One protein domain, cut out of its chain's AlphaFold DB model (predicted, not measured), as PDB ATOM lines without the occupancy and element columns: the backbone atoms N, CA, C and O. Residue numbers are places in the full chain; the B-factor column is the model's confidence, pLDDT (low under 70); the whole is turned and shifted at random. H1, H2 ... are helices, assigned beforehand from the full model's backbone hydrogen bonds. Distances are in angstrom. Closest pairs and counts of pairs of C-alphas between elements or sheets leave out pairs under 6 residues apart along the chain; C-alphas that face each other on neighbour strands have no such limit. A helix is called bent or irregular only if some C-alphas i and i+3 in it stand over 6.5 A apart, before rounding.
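Overview. This is residues 164 to 280 of the 487 residues of an uncharacterized protein of Corynespora cassiicola Philippines (UniProt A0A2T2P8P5). One long helix, H5, makes the longest axis; H3 and H4 pack together as a head at its beginning, and the long link before H3 folds back alongside it through residues 190 to 200. The short helices H1 and H2 touch no helix, and a tail of residues 269 to 280 follows the far end of H5. The 117 printed residues include five named helices, H1 to H5 in order, and no named strand: all helix. The whole is loose, with a radius of gyration of the C-alphas of 18.3 A and spans of 50 by 34 by 28 A.

Along the chain. H1 is residues 164 to 169, from C-alpha 164 at (59.071, -4.520, 5.949), and H2 is residues 175 to 178. H3, residues 201 to 215, is 21.3 A long; H4, residues 222 to 235, is 19.9 A. H5, residues 238 to 268, is 43.6 A and ends with C-alpha 268 at (50.988, -28.625, 6.987). H5 has a kink of 29 degrees near residue 245 and is only just irregular, with C-alphas 240 and 243 6.9 A apart.

Arrangement. H1 is apart from H2, and H2 from H3. H3 and H4 touch, closest at the C-alphas of Lys 206 and Ser 229, 5.6 A, at a steep tilt of 49 degrees, opposite ways. Residues 201 to 205 of H3 touch residues 241 to 248 of H5; the closest C-alphas, of Ala 201 and Tyr 244, are 4.7 A apart, and the lines are about perpendicular at 75 degrees. H4 and H5 are close but not clearly touching, with the closest C-alphas, of Trp 233 and Lys 241, 7.8 A apart. Every O i to N i+4 pair is within hydrogen-bond range in H1, H3 and H4, and 25 of 27 are in H5; H2 is too short for such a pair.

Size, cuts and confidence. The farthest C-alphas, of Gln 219 and Met 270, are 51.4 A apart. The printed part has no cut. The link from H2 to H3 is long, with 22 residues. Residues 235 to 240, of which 238 to 240 belong to H5, stand free. Mean pLDDT of the printed part is 71.6; residues 164 to 194, 263 and 265 to 280 are under 70.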
ATOM      1  N   ALA A 164      58.169  -5.671   6.024       53.41
ATOM      2  CA  ALA A 164      59.071  -4.520   5.949       53.41
ATOM      3  C   ALA A 164      58.815  -3.652   4.705       53.41
ATOM      4  O   ALA A 164      58.913  -2.429   4.780       53.41
ATOM      5  N   HIS A 165      58.455  -4.265   3.572       49.84
ATOM      6  CA  HIS A 165      58.129  -3.539   2.346       49.84
ATOM      7  C   HIS A 165      56.779  -2.812   2.446       49.84
ATOM      8  O   HIS A 165      56.706  -1.630   2.115       49.84
ATOM      9  N   ILE A 166      55.747  -3.481   2.980       53.38
ATOM     10  CA  ILE A 166      54.419  -2.888   3.229       53.38
ATOM     11  C   ILE A 166      54.537  -1.685   4.175       53.38
ATOM     12  O   ILE A 166      54.006  -0.615   3.884       53.38
ATOM     13  N   ARG A 167      55.311  -1.820   5.263       58.19
ATOM     14  CA  ARG A 167      55.570  -0.717   6.206       58.19
ATOM     15  C   ARG A 167      56.307   0.462   5.572       58.19
ATOM     16  O   ARG A 167      56.071   1.595   5.971       58.19
ATOM     17  N   LYS A 168      57.212   0.210   4.621       54.66
ATOM     18  CA  LYS A 168      58.048   1.254   4.009       54.66
ATOM     19  C   LYS A 168      57.316   2.049   2.924       54.66
ATOM     20  O   LYS A 168      57.556   3.244   2.802       54.66
ATOM     21  N   ASN A 169      56.459   1.396   2.141       56.03
ATOM     22  CA  ASN A 169      55.929   1.966   0.896       56.03
ATOM     23  C   ASN A 169      54.395   2.117   0.880       56.03
ATOM     24  O   ASN A 169      53.834   2.583  -0.111       56.03
ATOM     25  N   GLY A 170      53.711   1.730   1.960       52.31
ATOM     26  CA  GLY A 170      52.255   1.787   2.077       52.31
ATOM     27  C   GLY A 170      51.526   0.715   1.247       52.31
ATOM     28  O   GLY A 170      52.104   0.113   0.335       52.31
ATOM     29  N   PRO A 171      50.232   0.471   1.528       52.00
ATOM     30  CA  PRO A 171      49.455  -0.617   0.920       52.00
ATOM     31  C   PRO A 171      49.265  -0.490  -0.605       52.00
ATOM     32  O   PRO A 171      48.981  -1.482  -1.269       52.00
ATOM     33  N   GLY A 172      49.487   0.696  -1.191       47.38
ATOM     34  CA  GLY A 172      49.394   0.942  -2.640       47.38
ATOM     35  C   GLY A 172      50.593   0.469  -3.476       47.38
ATOM     36  O   GLY A 172      50.527   0.494  -4.701       47.38
ATOM     37  N   SER A 173      51.684   0.013  -2.849       47.94
ATOM     38  CA  SER A 173      52.909  -0.445  -3.535       47.94
ATOM     39  C   SER A 173      52.903  -1.938  -3.920       47.94
ATOM     40  O   SER A 173      53.899  -2.479  -4.401       47.94
ATOM     41  N   ARG A 174      51.764  -2.614  -3.728       48.59
ATOM     42  CA  ARG A 174      51.615  -4.078  -3.782       48.59
ATOM     43  C   ARG A 174      51.655  -4.688  -5.189       48.59
ATOM     44  O   ARG A 174      52.025  -5.853  -5.324       48.59
ATOM     45  N   ASN A 175      51.347  -3.909  -6.228       48.97
ATOM     46  CA  ASN A 175      51.242  -4.410  -7.606       48.97
ATOM     47  C   ASN A 175      52.565  -4.986  -8.152       48.97
ATOM     48  O   ASN A 175      52.540  -5.914  -8.948       48.97
ATOM     49  N   LEU A 176      53.719  -4.529  -7.654       41.59
ATOM     50  CA  LEU A 176      55.041  -5.044  -8.052       41.59
ATOM     51  C   LEU A 176      55.443  -6.365  -7.367       41.59
ATOM     52  O   LEU A 176      56.423  -6.990  -7.774       41.59
ATOM     53  N   LEU A 177      54.732  -6.780  -6.311       42.41
ATOM     54  CA  LEU A 177      55.057  -7.968  -5.510       42.41
ATOM     55  C   LEU A 177      54.180  -9.180  -5.853       42.41
ATOM     56  O   LEU A 177      54.671 -10.305  -5.787       42.41
ATOM     57  N   LEU A 178      52.922  -8.962  -6.251       44.19
ATOM     58  CA  LEU A 178      51.994 -10.041  -6.621       44.19
ATOM     59  C   LEU A 178      52.151 -10.514  -8.072       44.19
ATOM     60  O   LEU A 178      51.876 -11.675  -8.349       44.19
ATOM     61  N   GLU A 179      52.695  -9.686  -8.971       43.81
ATOM     62  CA  GLU A 179      52.958 -10.072 -10.370       43.81
ATOM     63  C   GLU A 179      53.964 -11.227 -10.534       43.81
ATOM     64  O   GLU A 179      54.136 -11.724 -11.642       43.81
ATOM     65  N   LYS A 180      54.648 -11.667  -9.467       37.75
ATOM     66  CA  LYS A 180      55.774 -12.602  -9.596       37.75
ATOM     67  C   LYS A 180      55.667 -13.939  -8.850       37.75
ATOM     68  O   LYS A 180      56.589 -14.728  -9.023       37.75
ATOM     69  N   TRP A 181      54.676 -14.195  -7.982       46.56
ATOM     70  CA  TRP A 181      54.853 -15.286  -6.995       46.56
ATOM     71  C   TRP A 181      53.791 -16.391  -6.932       46.56
ATOM     72  O   TRP A 181      54.200 -17.497  -6.605       46.56
ATOM     73  N   TYR A 182      52.521 -16.213  -7.322       37.75
ATOM     74  CA  TYR A 182      51.563 -17.340  -7.351       37.75
ATOM     75  C   TYR A 182      50.452 -17.134  -8.397       37.75
ATOM     76  O   TYR A 182      49.789 -16.099  -8.386       37.75
ATOM     77  N   CYS A 183      50.238 -18.114  -9.282       40.97
ATOM     78  CA  CYS A 183      49.051 -18.184 -10.139       40.97
ATOM     79  C   CYS A 183      47.929 -18.882  -9.356       40.97
ATOM     80  O   CYS A 183      48.099 -19.996  -8.871       40.97
ATOM     81  N   ASP A 184      46.803 -18.190  -9.189       42.22
ATOM     82  CA  ASP A 184      45.600 -18.651  -8.489       42.22
ATOM     83  C   ASP A 184      44.739 -19.518  -9.423       42.22
ATOM     84  O   ASP A 184      43.797 -19.021 -10.041       42.22
ATOM     85  N   ASP A 185      45.074 -20.804  -9.577       39.53
ATOM     86  CA  ASP A 185      44.214 -21.772 -10.281       39.53
ATOM     87  C   ASP A 185      43.729 -22.951  -9.410       39.53
ATOM     88  O   ASP A 185      42.791 -23.653  -9.792       39.53
ATOM     89  N   GLY A 186      44.274 -23.136  -8.204       38.91
ATOM     90  CA  GLY A 186      43.997 -24.311  -7.375       38.91
ATOM     91  C   GLY A 186      43.428 -23.988  -5.997       38.91
ATOM     92  O   GLY A 186      44.136 -23.535  -5.103       38.91
ATOM     93  N   SER A 187      42.156 -24.323  -5.766       42.62
ATOM     94  CA  SER A 187      41.685 -24.600  -4.405       42.62
ATOM     95  C   SER A 187      42.361 -25.867  -3.881       42.62
ATOM     96  O   SER A 187      42.357 -26.878  -4.583       42.62
ATOM     97  N   PHE A 188      42.858 -25.858  -2.641       47.53
ATOM     98  CA  PHE A 188      43.214 -27.102  -1.952       47.53
ATOM     99  C   PHE A 188      41.983 -28.026  -1.850       47.53
ATOM    100  O   PHE A 188      40.849 -27.535  -1.828       47.53
ATOM    101  N   GLU A 189      42.197 -29.343  -1.724       42.78
ATOM    102  CA  GLU A 189      41.148 -30.381  -1.599       42.78
ATOM    103  C   GLU A 189      40.104 -30.112  -0.486       42.78
ATOM    104  O   GLU A 189      39.045 -30.731  -0.472       42.78
ATOM    105  N   GLU A 190      40.331 -29.130   0.397       47.38
ATOM    106  CA  GLU A 190      39.402 -28.713   1.457       47.38
ATOM    107  C   GLU A 190      38.977 -27.229   1.416       47.38
ATOM    108  O   GLU A 190      38.823 -26.590   2.451       47.38
ATOM    109  N   GLN A 191      38.731 -26.641   0.243       52.62
ATOM    110  CA  GLN A 191      38.127 -25.291   0.129       52.62
ATOM    111  C   GLN A 191      38.972 -24.119   0.676       52.62
ATOM    112  O   GLN A 191      38.508 -22.975   0.646       52.62
ATOM    113  N   VAL A 192      40.207 -24.350   1.127       51.81
ATOM    114  CA  VAL A 192      41.120 -23.288   1.564       51.81
ATOM    115  C   VAL A 192      41.609 -22.539   0.315       51.81
ATOM    116  O   VAL A 192      42.261 -23.126  -0.547       51.81
ATOM    117  N   ARG A 193      41.242 -21.260   0.167       59.03
ATOM    118  CA  ARG A 193      41.756 -20.365  -0.890       59.03
ATOM    119  C   ARG A 193      42.598 -19.256  -0.288       59.03
ATOM    120  O   ARG A 193      42.389 -18.889   0.868       59.03
ATOM    121  N   ALA A 194      43.487 -18.710  -1.114       64.88
ATOM    122  CA  ALA A 194      44.183 -17.479  -0.796       64.88
ATOM    123  C   ALA A 194      43.145 -16.391  -0.442       64.88
ATOM    124  O   ALA A 194      42.149 -16.239  -1.163       64.88
ATOM    125  N   PRO A 195      43.326 -15.672   0.676       71.88
ATOM    126  CA  PRO A 195      42.450 -14.567   1.051       71.88
ATOM    127  C   PRO A 195      42.455 -13.472  -0.021       71.88
ATOM    128  O   PRO A 195      43.511 -13.119  -0.548       71.88
ATOM    129  N   GLU A 196      41.282 -12.919  -0.333       73.25
ATOM    130  CA  GLU A 196      41.147 -11.834  -1.314       73.25
ATOM    131  C   GLU A 196      41.710 -10.519  -0.764       73.25
ATOM    132  O   GLU A 196      41.467 -10.186   0.394       73.25
ATOM    133  N   ASP A 197      42.411  -9.747  -1.597       79.12
ATOM    134  CA  ASP A 197      43.047  -8.499  -1.164       79.12
ATOM    135  C   ASP A 197      42.067  -7.513  -0.498       79.12
ATOM    136  O   ASP A 197      40.947  -7.314  -0.997       79.12
ATOM    137  N   PRO A 198      42.485  -6.854   0.603       85.94
ATOM    138  CA  PRO A 198      41.665  -5.857   1.267       85.94
ATOM    139  C   PRO A 198      41.486  -4.654   0.341       85.94
ATOM    140  O   PRO A 198      42.418  -4.229  -0.347       85.94
ATOM    141  N   ILE A 199      40.283  -4.086   0.327       91.06
ATOM    142  CA  ILE A 199      40.001  -2.880  -0.450       91.06
ATOM    143  C   ILE A 199      40.207  -1.635   0.416       91.06
ATOM    144  O   ILE A 199      40.012  -1.645   1.631       91.06
ATOM    145  N   ASN A 200      40.625  -0.537  -0.214       94.44
ATOM    146  CA  ASN A 200      40.888   0.707   0.501       94.44
ATOM    147  C   ASN A 200      39.584   1.413   0.936       94.44
ATOM    148  O   ASN A 200      38.481   1.084   0.495       94.44
ATOM    149  N   ALA A 201      39.717   2.424   1.795       96.56
ATOM    150  CA  ALA A 201      38.584   3.160   2.352       96.56
ATOM    151  C   ALA A 201      37.704   3.842   1.281       96.56
ATOM    152  O   ALA A 201      36.480   3.874   1.408       96.56
ATOM    153  N   GLN A 202      38.310   4.346   0.202       96.38
ATOM    154  CA  GLN A 202      37.576   4.961  -0.907       96.38
ATOM    155  C   GLN A 202      36.693   3.936  -1.627       96.38
ATOM    156  O   GLN A 202      35.555   4.240  -1.977       96.38
ATOM    157  N   GLU A 203      37.195   2.721  -1.824       93.62
ATOM    158  CA  GLU A 203      36.453   1.650  -2.484       93.62
ATOM    159  C   GLU A 203      35.284   1.156  -1.618       93.62
ATOM    160  O   GLU A 203      34.198   0.887  -2.134       93.62
ATOM    161  N   HIS A 204      35.454   1.125  -0.291       93.81
ATOM    162  CA  HIS A 204      34.347   0.889   0.645       93.81
ATOM    163  C   HIS A 204      33.245   1.950   0.501       93.81
ATOM    164  O   HIS A 204      32.065   1.605   0.416       93.81
ATOM    165  N   TYR A 205      33.615   3.232   0.412       96.44
ATOM    166  CA  TYR A 205      32.662   4.322   0.167       96.44
ATOM    167  C   TYR A 205      31.962   4.198  -1.189       96.44
ATOM    168  O   TYR A 205      30.741   4.350  -1.287       96.44
ATOM    169  N   LYS A 206      32.726   3.889  -2.238       94.44
ATOM    170  CA  LYS A 206      32.212   3.697  -3.593       94.44
ATOM    171  C   LYS A 206      31.151   2.594  -3.633       94.44
ATOM    172  O   LYS A 206      30.055   2.834  -4.135       94.44
ATOM    173  N   ARG A 207      31.426   1.429  -3.036       91.00
ATOM    174  CA  ARG A 207      30.459   0.321  -2.945       91.00
ATOM    175  C   ARG A 207      29.187   0.715  -2.205       91.00
ATOM    176  O   ARG A 207      28.093   0.368  -2.640       91.00
ATOM    177  N   GLU A 208      29.307   1.465  -1.113       94.12
ATOM    178  CA  GLU A 208      28.138   1.954  -0.375       94.12
ATOM    179  C   GLU A 208      27.263   2.875  -1.247       94.12
ATOM    180  O   GLU A 208      26.035   2.755  -1.256       94.12
ATOM    181  N   ARG A 209      27.884   3.744  -2.057       94.00
ATOM    182  CA  ARG A 209      27.185   4.611  -3.022       94.00
ATOM    183  C   ARG A 209      26.527   3.830  -4.153       94.00
ATOM    184  O   ARG A 209      25.369   4.107  -4.461       94.00
ATOM    185  N   GLU A 210      27.226   2.863  -4.741       87.31
ATOM    186  CA  GLU A 210      26.662   1.962  -5.754       87.31
ATOM    187  C   GLU A 210      25.444   1.225  -5.203       87.31
ATOM    188  O   GLU A 210      24.389   1.188  -5.838       87.31
ATOM    189  N   CYS A 211      25.549   0.707  -3.981       88.81
ATOM    190  CA  CYS A 211      24.457  -0.012  -3.354       88.81
ATOM    191  C   CYS A 211      23.256   0.861  -3.025       88.81
ATOM    192  O   CYS A 211      22.118   0.417  -3.192       88.81
ATOM    193  N   LYS A 212      23.489   2.112  -2.630       90.88
ATOM    194  CA  LYS A 212      22.418   3.087  -2.461       90.88
ATOM    195  C   LYS A 212      21.712   3.390  -3.790       90.88
ATOM    196  O   LYS A 212      20.489   3.304  -3.840       90.88
ATOM    197  N   ALA A 213      22.461   3.634  -4.865       86.56
ATOM    198  CA  ALA A 213      21.896   3.903  -6.191       86.56
ATOM    199  C   ALA A 213      21.068   2.718  -6.727       86.56
ATOM    200  O   ALA A 213      19.977   2.905  -7.268       86.56
ATOM    201  N   ILE A 214      21.549   1.483  -6.527       78.75
ATOM    202  CA  ILE A 214      20.808   0.262  -6.885       78.75
ATOM    203  C   ILE A 214      19.511   0.155  -6.069       78.75
ATOM    204  O   ILE A 214      18.455  -0.123  -6.640       78.75
ATOM    205  N   ALA A 215      19.570   0.390  -4.754       78.94
ATOM    206  CA  ALA A 215      18.401   0.322  -3.875       78.94
ATOM    207  C   ALA A 215      17.337   1.376  -4.231       78.94
ATOM    208  O   ALA A 215      16.144   1.076  -4.223       78.94
ATOM    209  N   GLU A 216      17.773   2.578  -4.605       88.50
ATOM    210  CA  GLU A 216      16.922   3.693  -5.035       88.50
ATOM    211  C   GLU A 216      16.448   3.552  -6.500       88.50
ATOM    212  O   GLU A 216      15.698   4.392  -6.994       88.50
ATOM    213  N   LYS A 217      16.823   2.458  -7.188       82.25
ATOM    214  CA  LYS A 217      16.527   2.189  -8.610       82.25
ATOM    215  C   LYS A 217      16.961   3.330  -9.535       82.25
ATOM    216  O   LYS A 217      16.352   3.557 -10.584       82.25
ATOM    217  N   GLU A 218      18.025   4.033  -9.170       83.06
ATOM    218  CA  GLU A 218      18.572   5.096  -9.994       83.06
ATOM    219  C   GLU A 218      19.126   4.490 -11.293       83.06
ATOM    220  O   GLU A 218      19.991   3.613 -11.279       83.06
ATOM    221  N   GLN A 219      18.648   4.952 -12.454       79.69
ATOM    222  CA  GLN A 219      19.166   4.518 -13.761       79.69
ATOM    223  C   GLN A 219      20.495   5.212 -14.108       79.69
ATOM    224  O   GLN A 219      20.679   5.759 -15.197       79.69
ATOM    225  N   ILE A 220      21.441   5.222 -13.172       80.38
ATOM    226  CA  ILE A 220      22.737   5.878 -13.340       80.38
ATOM    227  C   ILE A 220      23.753   4.865 -13.888       80.38
ATOM    228  O   ILE A 220      23.799   3.699 -13.495       80.38
ATOM    229  N   ARG A 221      24.578   5.295 -14.852       80.56
ATOM    230  CA  ARG A 221      25.691   4.480 -15.368       80.56
ATOM    231  C   ARG A 221      26.720   4.268 -14.248       80.56
ATOM    232  O   ARG A 221      27.103   5.244 -13.612       80.56
ATOM    233  N   SER A 222      27.234   3.044 -14.079       79.38
ATOM    234  CA  SER A 222      28.285   2.731 -13.084       79.38
ATOM    235  C   SER A 222      29.453   3.713 -13.166       79.38
ATOM    236  O   SER A 222      29.822   4.309 -12.172       79.38
ATOM    237  N   SER A 223      29.933   4.023 -14.376       84.31
ATOM    238  CA  SER A 223      31.013   4.998 -14.585       84.31
ATOM    239  C   SER A 223      30.707   6.400 -14.039       84.31
ATOM    240  O   SER A 223      31.610   7.117 -13.619       84.31
ATOM    241  N   LYS A 224      29.432   6.809 -14.049       89.12
ATOM    242  CA  LYS A 224      28.999   8.082 -13.469       89.12
ATOM    243  C   LYS A 224      29.016   8.001 -11.941       89.12
ATOM    244  O   LYS A 224      29.567   8.911 -11.327       89.12
ATOM    245  N   ILE A 225      28.529   6.901 -11.355       88.62
ATOM    246  CA  ILE A 225      28.619   6.638  -9.906       88.62
ATOM    247  C   ILE A 225      30.079   6.653  -9.450       88.62
ATOM    248  O   ILE A 225      30.385   7.318  -8.465       88.62
ATOM    249  N   ASP A 226      30.981   6.011 -10.192       85.50
ATOM    250  CA  ASP A 226      32.421   6.000  -9.917       85.50
ATOM    251  C   ASP A 226      32.978   7.424  -9.873       85.50
ATOM    252  O   ASP A 226      33.570   7.841  -8.875       85.50
ATOM    253  N   SER A 227      32.726   8.202 -10.931       91.88
ATOM    254  CA  SER A 227      33.231   9.572 -11.047       91.88
ATOM    255  C   SER A 227      32.677  10.509  -9.967       91.88
ATOM    256  O   SER A 227      33.402  11.354  -9.444       91.88
ATOM    257  N   GLU A 228      31.400  10.365  -9.605       94.88
ATOM    258  CA  GLU A 228      30.758  11.175  -8.568       94.88
ATOM    259  C   GLU A 228      31.211  10.758  -7.169       94.88
ATOM    260  O   GLU A 228      31.432  11.618  -6.317       94.88
ATOM    261  N   SER A 229      31.383   9.456  -6.935       94.12
ATOM    262  CA  SER A 229      31.866   8.926  -5.660       94.12
ATOM    263  C   SER A 229      33.303   9.357  -5.410       94.12
ATOM    264  O   SER A 229      33.617   9.787  -4.308       94.12
ATOM    265  N   GLN A 230      34.161   9.348  -6.432       94.56
ATOM    266  CA  GLN A 230      35.523   9.853  -6.297       94.56
ATOM    267  C   GLN A 230      35.558  11.351  -5.963       94.56
ATOM    268  O   GLN A 230      36.181  11.740  -4.977       94.56
ATOM    269  N   LYS A 231      34.813  12.183  -6.702       96.88
ATOM    270  CA  LYS A 231      34.727  13.628  -6.417       96.88
ATOM    271  C   LYS A 231      34.216  13.910  -5.005       96.88
ATOM    272  O   LYS A 231      34.743  14.775  -4.312       96.88
ATOM    273  N   ARG A 232      33.190  13.178  -4.562       96.88
ATOM    274  CA  ARG A 232      32.656  13.316  -3.200       96.88
ATOM    275  C   ARG A 232      33.655  12.850  -2.151       96.88
ATOM    276  O   ARG A 232      33.806  13.528  -1.144       96.88
ATOM    277  N   TRP A 233      34.355  11.744  -2.392       97.69
ATOM    278  CA  TRP A 233      35.397  11.248  -1.499       97.69
ATOM    279  C   TRP A 233      36.501  12.289  -1.291       97.69
ATOM    280  O   TRP A 233      36.899  12.550  -0.159       97.69
ATOM    281  N   GLU A 234      36.951  12.949  -2.356       97.38
ATOM    282  CA  GLU A 234      37.950  14.022  -2.275       97.38
ATOM    283  C   GLU A 234      37.460  15.206  -1.424       97.38
ATOM    284  O   GLU A 234      38.230  15.754  -0.638       97.38
ATOM    285  N   GLN A 235      36.167  15.535  -1.500       97.75
ATOM    286  CA  GLN A 235      35.532  16.630  -0.752       97.75
ATOM    287  C   GLN A 235      35.124  16.269   0.687       97.75
ATOM    288  O   GLN A 235      34.777  17.154   1.469       97.75
ATOM    289  N   MET A 236      35.127  14.986   1.057       97.94
ATOM    290  CA  MET A 236      34.732  14.539   2.393       97.94
ATOM    291  C   MET A 236      35.781  14.900   3.449       97.94
ATOM    292  O   MET A 236      36.981  14.702   3.245       97.94
ATOM    293  N   SER A 237      35.306  15.354   4.613       98.31
ATOM    294  CA  SER A 237      36.144  15.567   5.796       98.31
ATOM    295  C   SER A 237      36.674  14.250   6.362       98.31
ATOM    296  O   SER A 237      36.052  13.195   6.195       98.31
ATOM    297  N   ASP A 238      37.781  14.318   7.099       97.88
ATOM    298  CA  ASP A 238      38.393  13.143   7.730       97.88
ATOM    299  C   ASP A 238      37.435  12.450   8.703       97.88
ATOM    300  O   ASP A 238      37.355  11.225   8.715       97.88
ATOM    301  N   THR A 239      36.610  13.209   9.430       97.88
ATOM    302  CA  THR A 239      35.557  12.658  10.297       97.88
ATOM    303  C   THR A 239      34.547  11.814   9.518       97.88
ATOM    304  O   THR A 239      34.098  10.780  10.001       97.88
ATOM    305  N   THR A 240      34.207  12.222   8.292       97.88
ATOM    306  CA  THR A 240      33.268  11.477   7.435       97.88
ATOM    307  C   THR A 240      33.950  10.276   6.766       97.88
ATOM    308  O   THR A 240      33.299   9.271   6.485       97.88
ATOM    309  N   LYS A 241      35.267  10.351   6.525       98.25
ATOM    310  CA  LYS A 241      36.087   9.246   5.993       98.25
ATOM    311  C   LYS A 241      36.413   8.187   7.048       98.25
ATOM    312  O   LYS A 241      36.535   7.016   6.698       98.25
ATOM    313  N   ALA A 242      36.514   8.575   8.319       97.69
ATOM    314  CA  ALA A 242      36.882   7.723   9.450       97.69
ATOM    315  C   ALA A 242      36.175   6.351   9.493       97.69
ATOM    316  O   ALA A 242      36.881   5.350   9.617       97.69
ATOM    317  N   PRO A 243      34.839   6.231   9.328       97.50
ATOM    318  CA  PRO A 243      34.187   4.919   9.325       97.50
ATOM    319  C   PRO A 243      34.661   4.005   8.185       97.50
ATOM    320  O   PRO A 243      34.785   2.798   8.374       97.50
ATOM    321  N   TYR A 244      34.968   4.556   7.009       97.31
ATOM    322  CA  TYR A 244      35.477   3.779   5.874       97.31
ATOM    323  C   TYR A 244      36.941   3.382   6.058       97.31
ATOM    324  O   TYR A 244      37.342   2.298   5.643       97.31
ATOM    325  N   VAL A 245      37.730   4.241   6.710       96.69
ATOM    326  CA  VAL A 245      39.102   3.916   7.121       96.69
ATOM    327  C   VAL A 245      39.091   2.765   8.124       96.69
ATOM    328  O   VAL A 245      39.846   1.815   7.946       96.69
ATOM    329  N   ALA A 246      38.184   2.792   9.103       95.69
ATOM    330  CA  ALA A 246      38.021   1.705  10.064       95.69
ATOM    331  C   ALA A 246      37.608   0.382   9.388       95.69
ATOM    332  O   ALA A 246      38.188  -0.656   9.696       95.69
ATOM    333  N   LYS A 247      36.674   0.411   8.418       93.25
ATOM    334  CA  LYS A 247      36.315  -0.772   7.603       93.25
ATOM    335  C   LYS A 247      37.522  -1.330   6.839       93.25
ATOM    336  O   LYS A 247      37.756  -2.534   6.851       93.25
ATOM    337  N   ALA A 248      38.306  -0.459   6.199       93.19
ATOM    338  CA  ALA A 248      39.497  -0.869   5.454       93.19
ATOM    339  C   ALA A 248      40.566  -1.490   6.370       93.19
ATOM    340  O   ALA A 248      41.120  -2.532   6.032       93.19
ATOM    341  N   GLN A 249      40.809  -0.895   7.543       92.69
ATOM    342  CA  GLN A 249      41.737  -1.424   8.549       92.69
ATOM    343  C   GLN A 249      41.283  -2.785   9.080       92.69
ATOM    344  O   GLN A 249      42.063  -3.730   9.106       92.69
ATOM    345  N   HIS A 250      40.003  -2.919   9.428       92.25
ATOM    346  CA  HIS A 250      39.455  -4.186   9.899       92.25
ATOM    347  C   HIS A 250      39.561  -5.299   8.841       92.25
ATOM    348  O   HIS A 250      39.896  -6.445   9.155       92.25
ATOM    349  N   GLN A 251      39.320  -4.967   7.570       88.81
ATOM    350  CA  GLN A 251      39.499  -5.911   6.472       88.81
ATOM    351  C   GLN A 251      40.974  -6.289   6.272       88.81
ATOM    352  O   GLN A 251      41.271  -7.447   5.990       88.81
ATOM    353  N   GLU A 252      41.901  -5.343   6.429       86.88
ATOM    354  CA  GLU A 252      43.343  -5.605   6.378       86.88
ATOM    355  C   GLU A 252      43.787  -6.552   7.505       86.88
ATOM    356  O   GLU A 252      44.495  -7.528   7.244       86.88
ATOM    357  N   ASP A 253      43.302  -6.341   8.730       86.69
ATOM    358  CA  ASP A 253      43.563  -7.228   9.868       86.69
ATOM    359  C   ASP A 253      43.016  -8.642   9.620       86.69
ATOM    360  O   ASP A 253      43.695  -9.644   9.874       86.69
ATOM    361  N   THR A 254      41.797  -8.732   9.080       84.19
ATOM    362  CA  THR A 254      41.160 -10.005   8.709       84.19
ATOM    363  C   THR A 254      41.969 -10.724   7.634       84.19
ATOM    364  O   THR A 254      42.310 -11.894   7.801       84.19
ATOM    365  N   TYR A 255      42.378 -10.010   6.585       82.00
ATOM    366  CA  TYR A 255      43.212 -10.537   5.510       82.00
ATOM    367  C   TYR A 255      44.541 -11.100   6.026       82.00
ATOM    368  O   TYR A 255      44.944 -12.190   5.624       82.00
ATOM    369  N   ILE A 256      45.225 -10.391   6.930       76.62
ATOM    370  CA  ILE A 256      46.495 -10.852   7.515       76.62
ATOM    371  C   ILE A 256      46.287 -12.142   8.318       76.62
ATOM    372  O   ILE A 256      47.098 -13.068   8.225       76.62
ATOM    373  N   ASN A 257      45.209 -12.218   9.099       78.88
ATOM    374  CA  ASN A 257      44.886 -13.408   9.884       78.88
ATOM    375  C   ASN A 257      44.519 -14.598   8.994       78.88
ATOM    376  O   ASN A 257      44.985 -15.713   9.240       78.88
ATOM    377  N   ASP A 258      43.742 -14.369   7.941       75.25
ATOM    378  CA  ASP A 258      43.381 -15.416   6.992       75.25
ATOM    379  C   ASP A 258      44.598 -15.886   6.190       75.25
ATOM    380  O   ASP A 258      44.730 -17.081   5.936       75.25
ATOM    381  N   TRP A 259      45.550 -15.000   5.873       76.81
ATOM    382  CA  TRP A 259      46.804 -15.394   5.221       76.81
ATOM    383  C   TRP A 259      47.687 -16.238   6.128       76.81
ATOM    384  O   TRP A 259      48.323 -17.170   5.646       76.81
ATOM    385  N   ARG A 260      47.705 -15.949   7.433       74.81
ATOM    386  CA  ARG A 260      48.398 -16.789   8.415       74.81
ATOM    387  C   ARG A 260      47.782 -18.186   8.476       74.81
ATOM    388  O   ARG A 260      48.506 -19.170   8.437       74.81
ATOM    389  N   ARG A 261      46.451 -18.284   8.506       70.38
ATOM    390  CA  ARG A 261      45.752 -19.581   8.469       70.38
ATOM    391  C   ARG A 261      46.009 -20.324   7.162       70.38
ATOM    392  O   ARG A 261      46.242 -21.527   7.173       70.38
ATOM    393  N   PHE A 262      45.978 -19.603   6.042       71.25
ATOM    394  CA  PHE A 262      46.276 -20.149   4.724       71.25
ATOM    395  C   PHE A 262      47.705 -20.694   4.662       71.25
ATOM    396  O   PHE A 262      47.904 -21.810   4.191       71.25
ATOM    397  N   SER A 263      48.693 -19.951   5.172       60.69
ATOM    398  CA  SER A 263      50.088 -20.391   5.177       60.69
ATOM    399  C   SER A 263      50.329 -21.561   6.130       60.69
ATOM    400  O   SER A 263      51.013 -22.503   5.749       60.69
ATOM    401  N   GLU A 264      49.728 -21.567   7.322       70.75
ATOM    402  CA  GLU A 264      49.769 -22.710   8.247       70.75
ATOM    403  C   GLU A 264      49.186 -23.976   7.598       70.75
ATOM    404  O   GLU A 264      49.804 -25.042   7.638       70.75
ATOM    405  N   ALA A 265      48.034 -23.852   6.930       63.16
ATOM    406  CA  ALA A 265      47.412 -24.952   6.201       63.16
ATOM    407  C   ALA A 265      48.288 -25.430   5.032       63.16
ATOM    408  O   ALA A 265      48.491 -26.637   4.877       63.16
ATOM    409  N   ALA A 266      48.849 -24.501   4.255       56.12
ATOM    410  CA  ALA A 266      49.729 -24.805   3.133       56.12
ATOM    411  C   ALA A 266      51.024 -25.496   3.585       56.12
ATOM    412  O   ALA A 266      51.455 -26.434   2.935       56.12
ATOM    413  N   VAL A 267      51.619 -25.096   4.711       56.16
ATOM    414  CA  VAL A 267      52.838 -25.723   5.256       56.16
ATOM    415  C   VAL A 267      52.557 -27.113   5.831       56.16
ATOM    416  O   VAL A 267      53.400 -28.003   5.737       56.16
ATOM    417  N   SER A 268      51.372 -27.327   6.412       57.12
ATOM    418  CA  SER A 268      50.988 -28.625   6.987       57.12
ATOM    419  C   SER A 268      50.724 -29.720   5.946       57.12
ATOM    420  O   SER A 268      50.709 -30.903   6.285       57.12
ATOM    421  N   ARG A 269      50.515 -29.343   4.680       53.16
ATOM    422  CA  ARG A 269      50.245 -30.263   3.574       53.16
ATOM    423  C   ARG A 269      51.430 -30.222   2.624       53.16
ATOM    424  O   ARG A 269      51.949 -29.156   2.336       53.16
ATOM    425  N   MET A 270      51.876 -31.374   2.130       43.75
ATOM    426  CA  MET A 270      52.855 -31.413   1.043       43.75
ATOM    427  C   MET A 270      52.264 -30.662  -0.157       43.75
ATOM    428  O   MET A 270      51.431 -31.207  -0.875       43.75
ATOM    429  N   VAL A 271      52.631 -29.390  -0.324       42.44
ATOM    430  CA  VAL A 271      52.194 -28.568  -1.452       42.44
ATOM    431  C   VAL A 271      52.706 -29.251  -2.719       42.44
ATOM    432  O   VAL A 271      53.920 -29.449  -2.839       42.44
ATOM    433  N   PRO A 272      51.827 -29.659  -3.647       38.75
ATOM    434  CA  PRO A 272      52.276 -30.320  -4.855       38.75
ATOM    435  C   PRO A 272      53.232 -29.420  -5.657       38.75
ATOM    436  O   PRO A 272      53.013 -28.206  -5.723       38.75
ATOM    437  N   PRO A 273      54.256 -29.984  -6.321       36.09
ATOM    438  CA  PRO A 273      55.290 -29.223  -7.029       36.09
ATOM    439  C   PRO A 273      54.801 -28.296  -8.154       36.09
ATOM    440  O   PRO A 273      55.594 -27.516  -8.669       36.09
ATOM    441  N   TRP A 274      53.533 -28.361  -8.568       44.81
ATOM    442  CA  TRP A 274      52.969 -27.457  -9.579       44.81
ATOM    443  C   TRP A 274      52.575 -26.076  -9.034       44.81
ATOM    444  O   TRP A 274      52.263 -25.188  -9.820       44.81
ATOM    445  N   VAL A 275      52.664 -25.841  -7.720       41.41
ATOM    446  CA  VAL A 275      52.565 -24.499  -7.109       41.41
ATOM    447  C   VAL A 275      53.940 -23.804  -7.145       41.41
ATOM    448  O   VAL A 275      54.487 -23.386  -6.125       41.41
ATOM    449  N   LEU A 276      54.548 -23.739  -8.331       32.22
ATOM    450  CA  LEU A 276      55.808 -23.034  -8.598       32.22
ATOM    451  C   LEU A 276      55.541 -21.746  -9.404       32.22
ATOM    452  O   LEU A 276      54.529 -21.664 -10.101       32.22
ATOM    453  N   PRO A 277      56.411 -20.720  -9.288       33.97
ATOM    454  CA  PRO A 277      56.183 -19.386  -9.846       33.97
ATOM    455  C   PRO A 277      55.935 -19.431 -11.356       33.97
ATOM    456  O   PRO A 277      56.643 -20.115 -12.096       33.97
ATOM    457  N   CYS A 278      54.920 -18.687 -11.798       38.94
ATOM    458  CA  CYS A 278      54.473 -18.672 -13.185       38.94
ATOM    459  C   CYS A 278      55.618 -18.231 -14.116       38.94
ATOM    460  O   CYS A 278      56.303 -17.252 -13.800       38.94
ATOM    461  N   PRO A 279      55.841 -18.904 -15.258       37.44
ATOM    462  CA  PRO A 279      56.819 -18.449 -16.236       37.44
ATOM    463  C   PRO A 279      56.423 -17.065 -16.775       37.44
ATOM    464  O   PRO A 279      55.255 -16.803 -17.061       37.44
ATOM    465  N   ASP A 280      57.416 -16.176 -16.862       43.66
ATOM    466  CA  ASP A 280      57.278 -14.769 -17.239       43.66
ATOM    467  C   ASP A 280      56.441 -14.563 -18.518       43.66
ATOM    468  O   ASP A 280      56.745 -15.112 -19.575       43.66
TER     469      ASP A 280